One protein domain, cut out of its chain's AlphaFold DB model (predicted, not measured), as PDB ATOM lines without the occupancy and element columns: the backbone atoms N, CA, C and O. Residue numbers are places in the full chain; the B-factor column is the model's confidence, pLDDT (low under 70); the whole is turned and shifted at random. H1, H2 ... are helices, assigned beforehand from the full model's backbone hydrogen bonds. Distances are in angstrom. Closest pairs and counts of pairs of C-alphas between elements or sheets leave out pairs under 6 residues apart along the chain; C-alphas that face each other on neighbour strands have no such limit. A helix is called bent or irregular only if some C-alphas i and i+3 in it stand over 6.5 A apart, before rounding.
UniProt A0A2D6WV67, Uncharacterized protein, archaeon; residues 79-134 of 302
ATOM      1  N   ILE A  79     515.616 705.460 282.685       65.50
ATOM      2  CA  ILE A  79     515.830 706.182 283.963       65.50
ATOM      3  C   ILE A  79     514.582 706.138 284.857       65.50
ATOM      4  O   ILE A  79     514.695 705.926 286.060       65.50
ATOM      5  N   GLU A  80     513.390 706.296 284.286       67.06
ATOM      6  CA  GLU A  80     512.121 706.209 285.020       67.06
ATOM      7  C   GLU A  80     511.835 704.778 285.458       67.06
ATOM      8  O   GLU A  80     511.485 704.548 286.604       67.06
ATOM      9  N   LYS A  81     512.087 703.793 284.590       71.06
ATOM     10  CA  LYS A  81     512.030 702.375 284.961       71.06
ATOM     11  C   LYS A  81     512.985 702.064 286.103       71.06
ATOM     12  O   LYS A  81     512.620 701.320 287.003       71.06
ATOM     13  N   GLN A  82     514.195 702.627 286.079       70.69
ATOM     14  CA  GLN A  82     515.157 702.439 287.158       70.69
ATOM     15  C   GLN A  82     514.675 703.081 288.460       70.69
ATOM     16  O   GLN A  82     514.767 702.460 289.515       70.69
ATOM     17  N   ARG A  83     514.134 704.297 288.383       74.94
ATOM     18  CA  ARG A  83     513.519 704.984 289.518       74.94
ATOM     19  C   ARG A  83     512.376 704.161 290.114       74.94
ATOM     20  O   ARG A  83     512.399 703.885 291.307       74.94
ATOM     21  N   GLU A  84     511.428 703.714 289.295       78.56
ATOM     22  CA  GLU A  84     510.298 702.894 289.748       78.56
ATOM     23  C   GLU A  84     510.760 701.557 290.340       78.56
ATOM     24  O   GLU A  84     510.278 701.151 291.395       78.56
ATOM     25  N   LYS A  85     511.761 700.902 289.736       74.44
ATOM     26  CA  LYS A  85     512.385 699.694 290.302       74.44
ATOM     27  C   LYS A  85     513.007 699.958 291.676       74.44
ATOM     28  O   LYS A  85     512.864 699.123 292.567       74.44
ATOM     29  N   MET A  86     513.675 701.098 291.865       76.00
ATOM     30  CA  MET A  86     514.247 701.484 293.160       76.00
ATOM     31  C   MET A  86     513.163 701.773 294.203       76.00
ATOM     32  O   MET A  86     513.270 701.292 295.327       76.00
ATOM     33  N   ILE A  87     512.107 702.504 293.835       79.50
ATOM     34  CA  ILE A  87     510.969 702.794 294.723       79.50
ATOM     35  C   ILE A  87     510.279 701.498 295.151       79.50
ATOM     36  O   ILE A  87     510.010 701.295 296.337       79.50
ATOM     37  N   TRP A  88     510.020 700.602 294.199       83.50
ATOM     38  CA  TRP A  88     509.433 699.296 294.471       83.50
ATOM     39  C   TRP A  88     510.312 698.470 295.414       83.50
ATOM     40  O   TRP A  88     509.813 697.952 296.407       83.50
ATOM     41  N   TYR A  89     511.621 698.392 295.156       79.88
ATOM     42  CA  TYR A  89     512.542 697.636 296.003       79.88
ATOM     43  C   TYR A  89     512.560 698.168 297.441       79.88
ATOM     44  O   TYR A  89     512.470 697.401 298.401       79.88
ATOM     45  N   GLU A  90     512.610 699.489 297.604       78.19
ATOM     46  CA  GLU A  90     512.661 700.095 298.930       78.19
ATOM     47  C   GLU A  90     511.355 699.879 299.713       78.19
ATOM     48  O   GLU A  90     511.381 699.509 300.886       78.19
ATOM     49  N   SER A  91     510.209 700.052 299.049       80.44
ATOM     50  CA  SER A  91     508.881 699.974 299.674       80.44
ATOM     51  C   SER A  91     508.372 698.549 299.899       80.44
ATOM     52  O   SER A  91     507.723 698.293 300.912       80.44
ATOM     53  N   MET A  92     508.657 697.623 298.982       80.88
ATOM     54  CA  MET A  92     508.087 696.271 298.992       80.88
ATOM     55  C   MET A  92     509.048 695.213 299.533       80.88
ATOM     56  O   MET A  92     508.594 694.141 299.928       80.88
ATOM     57  N   ILE A  93     510.360 695.483 299.562       79.81
ATOM     58  CA  ILE A  93     511.367 694.509 300.007       79.81
ATOM     59  C   ILE A  93     512.111 695.015 301.237       79.81
ATOM     60  O   ILE A  93     512.063 694.370 302.284       79.81
ATOM     61  N   VAL A  94     512.788 696.163 301.137       80.56
ATOM     62  CA  VAL A  94     513.666 696.637 302.219       80.56
ATOM     63  C   VAL A  94     512.862 696.965 303.469       80.56
ATOM     64  O   VAL A  94     513.189 696.473 304.547       80.56
ATOM     65  N   GLU A  95     511.801 697.760 303.333       81.62
ATOM     66  CA  GLU A  95     511.032 698.223 304.485       81.62
ATOM     67  C   GLU A  95     510.298 697.087 305.224       81.62
ATOM     68  O   GLU A  95     510.447 696.988 306.447       81.62
ATOM     69  N   PRO A  96     509.558 696.181 304.550       84.50
ATOM     70  CA  PRO A  96     508.868 695.093 305.239       84.50
ATOM     71  C   PRO A  96     509.840 694.102 305.882       84.50
ATOM     72  O   PRO A  96     509.610 693.651 307.005       84.50
ATOM     73  N   LEU A  97     510.955 693.791 305.211       82.44
ATOM     74  CA  LEU A  97     511.928 692.833 305.726       82.44
ATOM     75  C   LEU A  97     512.751 693.420 306.879       82.44
ATOM     76  O   LEU A  97     513.022 692.718 307.852       82.44
ATOM     77  N   ALA A  98     513.085 694.715 306.832       83.94
ATOM     78  CA  ALA A  98     513.728 695.406 307.949       83.94
ATOM     79  C   ALA A  98     512.832 695.392 309.192       83.94
ATOM     80  O   ALA A  98     513.307 695.075 310.284       83.94
ATOM     81  N   LYS A  99     511.531 695.665 309.023       84.50
ATOM     82  CA  LYS A  99     510.546 695.595 310.111       84.50
ATOM     83  C   LYS A  99     510.403 694.181 310.665       84.50
ATOM     84  O   LYS A  99     510.387 694.020 311.878       84.50
ATOM     85  N   ALA A 100     510.353 693.162 309.808       83.81
ATOM     86  CA  ALA A 100     510.268 691.770 310.245       83.81
ATOM     87  C   ALA A 100     511.502 691.333 311.056       83.81
ATOM     88  O   ALA A 100     511.359 690.694 312.098       83.81
ATOM     89  N   LEU A 101     512.709 691.711 310.622       83.12
ATOM     90  CA  LEU A 101     513.949 691.406 311.344       83.12
ATOM     91  C   LEU A 101     514.043 692.148 312.682       83.12
ATOM     92  O   LEU A 101     514.446 691.555 313.683       83.12
ATOM     93  N   ALA A 102     513.644 693.420 312.709       84.38
ATOM     94  CA  ALA A 102     513.578 694.192 313.943       84.38
ATOM     95  C   ALA A 102     512.549 693.589 314.915       84.38
ATOM     96  O   ALA A 102     512.877 693.337 316.071       84.38
ATOM     97  N   ALA A 103     511.348 693.261 314.434       83.50
ATOM     98  CA  ALA A 103     510.312 692.601 315.224       83.50
ATOM     99  C   ALA A 103     510.791 691.260 315.798       83.50
ATOM    100  O   ALA A 103     510.577 691.000 316.978       83.50
ATOM    101  N   ASN A 104     511.503 690.441 315.016       83.31
ATOM    102  CA  ASN A 104     512.043 689.168 315.497       83.31
ATOM    103  C   ASN A 104     513.016 689.352 316.672       83.31
ATOM    104  O   ASN A 104     512.921 688.647 317.669       83.31
ATOM    105  N   ARG A 105     513.898 690.354 316.612       81.81
ATOM    106  CA  ARG A 105     514.785 690.669 317.740       81.81
ATOM    107  C   ARG A 105     514.009 691.109 318.984       81.81
ATOM    108  O   ARG A 105     514.385 690.757 320.096       81.81
ATOM    109  N   TYR A 106     512.932 691.873 318.825       81.19
ATOM    110  CA  TYR A 106     512.100 692.269 319.964       81.19
ATOM    111  C   TYR A 106     511.289 691.086 320.523       81.19
ATOM    112  O   TYR A 106     511.130 690.995 321.738       81.19
ATOM    113  N   LEU A 107     510.859 690.130 319.688       85.44
ATOM    114  CA  LEU A 107     510.302 688.854 320.166       85.44
ATOM    115  C   LEU A 107     511.327 688.085 321.015       85.44
ATOM    116  O   LEU A 107     510.984 687.594 322.086       85.44
ATOM    117  N   GLU A 108     512.591 688.027 320.580       84.00
ATOM    118  CA  GLU A 108     513.687 687.397 321.339       84.00
ATOM    119  C   GLU A 108     513.948 688.090 322.688       84.00
ATOM    120  O   GLU A 108     514.358 687.442 323.650       84.00
ATOM    121  N   LEU A 109     513.663 689.392 322.785       84.19
ATOM    122  CA  LEU A 109     513.733 690.176 324.025       84.19
ATOM    123  C   LEU A 109     512.478 690.039 324.911       84.19
ATOM    124  O   LEU A 109     512.441 690.613 325.998       84.19
ATOM    125  N   GLY A 110     511.468 689.278 324.475       83.62
ATOM    126  CA  GLY A 110     510.261 688.971 325.247       83.62
ATOM    127  C   GLY A 110     509.066 689.899 325.007       83.62
ATOM    128  O   GLY A 110     508.085 689.808 325.743       83.62
ATOM    129  N   TYR A 111     509.117 690.771 323.997       84.12
ATOM    130  CA  TYR A 111     507.969 691.593 323.599       84.12
ATOM    131  C   TYR A 111     506.927 690.750 322.858       84.12
ATOM    132  O   TYR A 111     507.257 689.763 322.200       84.12
ATOM    133  N   THR A 112     505.655 691.140 322.935       83.75
ATOM    134  CA  THR A 112     504.573 690.466 322.213       83.75
ATOM    135  C   THR A 112     504.286 691.151 320.880       83.75
ATOM    136  O   THR A 112     504.552 692.334 320.693       83.75
ATOM    137  N   VAL A 113     503.668 690.425 319.945       79.38
ATOM    138  CA  VAL A 113     503.292 690.970 318.624       79.38
ATOM    139  C   VAL A 113     502.366 692.189 318.742       79.38
ATOM    140  O   VAL A 113     502.431 693.086 317.908       79.38
ATOM    141  N   LYS A 114     501.541 692.257 319.797       79.31
ATOM    142  CA  LYS A 114     500.649 693.400 320.055       79.31
ATOM    143  C   LYS A 114     501.412 694.673 320.413       79.31
ATOM    144  O   LYS A 114     500.917 695.766 320.165       79.31
ATOM    145  N   ASP A 115     502.618 694.539 320.954       77.38
ATOM    146  CA  ASP A 115     503.443 695.684 321.325       77.38
ATOM    147  C   ASP A 115     504.037 696.371 320.079       77.38
ATOM    148  O   ASP A 115     504.364 697.553 320.119       77.38
ATOM    149  N   PHE A 116     504.110 695.676 318.936       76.38
ATOM    150  CA  PHE A 116     504.730 696.188 317.706       76.38
ATOM    151  C   PHE A 116     503.914 697.252 316.972       76.38
ATOM    152  O   PHE A 116     504.478 697.971 316.151       76.38
ATOM    153  N   GLU A 117     502.621 697.400 317.268       70.38
ATOM    154  CA  GLU A 117     501.783 698.443 316.656       70.38
ATOM    155  C   GLU A 117     502.205 699.858 317.082       70.38
ATOM    156  O   GLU A 117     501.966 700.813 316.348       70.38
ATOM    157  N   ASN A 118     502.873 699.990 318.236       71.19
ATOM    158  CA  ASN A 118     503.234 701.279 318.834       71.19
ATOM    159  C   ASN A 118     504.744 701.452 319.076       71.19
ATOM    160  O   ASN A 118     505.158 702.446 319.673       71.19
ATOM    161  N   ILE A 119     505.573 700.495 318.652       74.25
ATOM    162  CA  ILE A 119     507.025 700.554 318.843       74.25
ATOM    163  C   ILE A 119     507.686 701.106 317.582       74.25
ATOM    164  O   ILE A 119     507.622 700.511 316.507       74.25
ATOM    165  N   GLU A 120     508.406 702.215 317.735       76.12
ATOM    166  CA  GLU A 120     509.423 702.601 316.764       76.12
ATOM    167  C   GLU A 120     510.678 701.750 316.983       76.12
ATOM    168  O   GLU A 120     511.316 701.784 318.038       76.12
ATOM    169  N   PHE A 121     511.038 700.960 315.974       78.25
ATOM    170  CA  PHE A 121     512.242 700.140 316.008       78.25
ATOM    171  C   PHE A 121     513.488 701.033 315.910       78.25
ATOM    172  O   PHE A 121     513.817 701.529 314.832       78.25
ATOM    173  N   ALA A 122     514.219 701.201 317.016       75.38
ATOM    174  CA  ALA A 122     515.429 702.030 317.058       75.38
ATOM    175  C   ALA A 122     516.522 701.550 316.077       75.38
ATOM    176  O   ALA A 122     517.251 702.355 315.500       75.38
ATOM    177  N   ASP A 123     516.584 700.239 315.828       77.94
ATOM    178  CA  ASP A 123     517.629 699.601 315.016       77.94
ATOM    179  C   ASP A 123     517.242 699.432 313.533       77.94
ATOM    180  O   ASP A 123     517.956 698.788 312.761       77.94
ATOM    181  N   LEU A 124     516.106 699.996 313.104       81.06
ATOM    182  CA  LEU A 124     515.534 699.756 311.775       81.06
ATOM    183  C   LEU A 124     516.499 700.119 310.634       81.06
ATOM    184  O   LEU A 124     516.615 699.375 309.660       81.06
ATOM    185  N   GLU A 125     517.234 701.227 310.764       78.81
ATOM    186  CA  GLU A 125     518.182 701.674 309.733       78.81
ATOM    187  C   GLU A 125     519.380 700.719 309.588       78.81
ATOM    188  O   GLU A 125     519.899 700.530 308.485       78.81
ATOM    189  N   GLU A 126     519.790 700.053 310.672       81.12
ATOM    190  CA  GLU A 126     520.840 699.039 310.607       81.12
ATOM    191  C   GLU A 126     520.377 697.835 309.777       81.12
ATOM    192  O   GLU A 126     521.114 697.362 308.905       81.12
ATOM    193  N   TYR A 127     519.138 697.383 309.982       78.62
ATOM    194  CA  TYR A 127     518.548 696.295 309.203       78.62
ATOM    195  C   TYR A 127     518.353 696.680 307.736       78.62
ATOM    196  O   TYR A 127     518.748 695.906 306.863       78.62
ATOM    197  N   ARG A 128     517.864 697.895 307.439       80.56
ATOM    198  CA  ARG A 128     517.791 698.409 306.057       80.56
ATOM    199  C   ARG A 128     519.159 698.354 305.378       80.56
ATOM    200  O   ARG A 128     519.282 697.845 304.266       80.56
ATOM    201  N   ARG A 129     520.211 698.821 306.062       78.38
ATOM    202  CA  ARG A 129     521.584 698.793 305.535       78.38
ATOM    203  C   ARG A 129     522.079 697.369 305.299       78.38
ATOM    204  O   ARG A 129     522.714 697.124 304.278       78.38
ATOM    205  N   ARG A 130     521.801 696.439 306.220       76.50
ATOM    206  CA  ARG A 130     522.157 695.022 306.055       76.50
ATOM    207  C   ARG A 130     521.485 694.444 304.813       76.50
ATOM    208  O   ARG A 130     522.199 693.907 303.982       76.50
ATOM    209  N   ILE A 131     520.177 694.644 304.639       75.94
ATOM    210  CA  ILE A 131     519.398 694.137 303.492       75.94
ATOM    211  C   ILE A 131     519.921 694.694 302.165       75.94
ATOM    212  O   ILE A 131     520.127 693.939 301.222       75.94
ATOM    213  N   ARG A 132     520.209 696.002 302.097       72.75
ATOM    214  CA  ARG A 132     520.792 696.636 300.898       72.75
ATOM    215  C   ARG A 132     522.165 696.060 300.513       72.75
ATOM    216  O   ARG A 132     522.545 696.167 299.350       72.75
ATOM    217  N   ASN A 133     522.881 695.467 301.471       69.69
ATOM    218  CA  ASN A 133     524.222 694.900 301.311       69.69
ATOM    219  C   ASN A 133     524.236 693.357 301.270       69.69
ATOM    220  O   ASN A 133     525.318 692.771 301.298       69.69
ATOM    221  N   VAL A 134     523.077 692.683 301.253       67.44
ATOM    222  CA  VAL A 134     523.030 691.221 301.091       67.44
ATOM    223  C   VAL A 134     523.353 690.889 299.636       67.44
ATOM    224  O   VAL A 134     522.505 691.023 298.759       67.44
TER     225      VAL A 134
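Overview. This is residues 79 to 134 of the 302 residues of an uncharacterized protein of archaeon (UniProt A0A2D6WV67). One long helix, H1, runs nearly straight along the longest axis, and its first residues, 79 to 88, stick out free. After residue 108, where H1 ends, the backbone folds back through the short H2 to H3, which packs steeply across the second arm of H1, H1b. The printed part has 56 residues with three named helices, in the order H1, H2, H3, and no named strand; the class is all helix. The whole is loose, with a radius of gyration of the C-alphas of 13.3 A, and spans 45 by 21 by 13 A.

Arrangement. H1, residues 79 to 108, was assigned as one helix by its hydrogen bonds but is bent, with C-alphas 92 and 95 lying 6.5 A apart. Its arms are H1a, residues 79 to 92, and H1b, residues 95 to 108, and their lines stand at a shallow tilt of 20 degrees. H2, residues 113 to 117, follows after a tight link of 4 residues. H1b and H2 only just touch, with 3 pairs of C-alphas within 8 A, and H1b does so with residues 103 to 107 alone; the closest C-alphas, those of Ala 103 and Phe 116, are 7.1 A apart. H3, residues 124 to 132, follows after a short link of 6 residues. H3 touches H1b, and their closest C-alphas, those of Ala 98 and Tyr 127, are 5.1 A apart. H1b and H3 run opposite ways at a steep tilt of 57 degrees, with their centres 10.8 A apart. H1a is apart from H2 and from H3, and H2 and H3 are apart too. In H1a, H1b and H3 every O i to N i+4 pair is within hydrogen-bond range; in H2 it is 0 of 1, beside 1 of 2 O i to N i+3 pairs.

Along the chain. H1a begins at C-alpha 79, at (515.830, 706.182, 283.963), and measures 19.6 A from first to last C-alpha. H1b measures 20.2 A and ends at C-alpha 108, at (513.687, 687.397, 321.339). H2 measures 7.9 A from Val 113 to Glu 117; it is neither bent nor irregular, but only just: C-alphas 114 and 117 are 6.2 A apart. H3 measures 12.5 A and ends at C-alpha 132, at (520.792, 696.636, 300.898).

Size, cuts and confidence. The two C-alphas farthest apart, those of Ile 79 and Gly 110, are 45.1 A apart. Without residues 79 to 88, which stand free, the body has 46 residues and spans 28 by 17 by 13 A. The printed part has no cut and no long link. The mean pLDDT of the printed part is 78.6, and residues 79 to 80 and 133 to 134 are under 70.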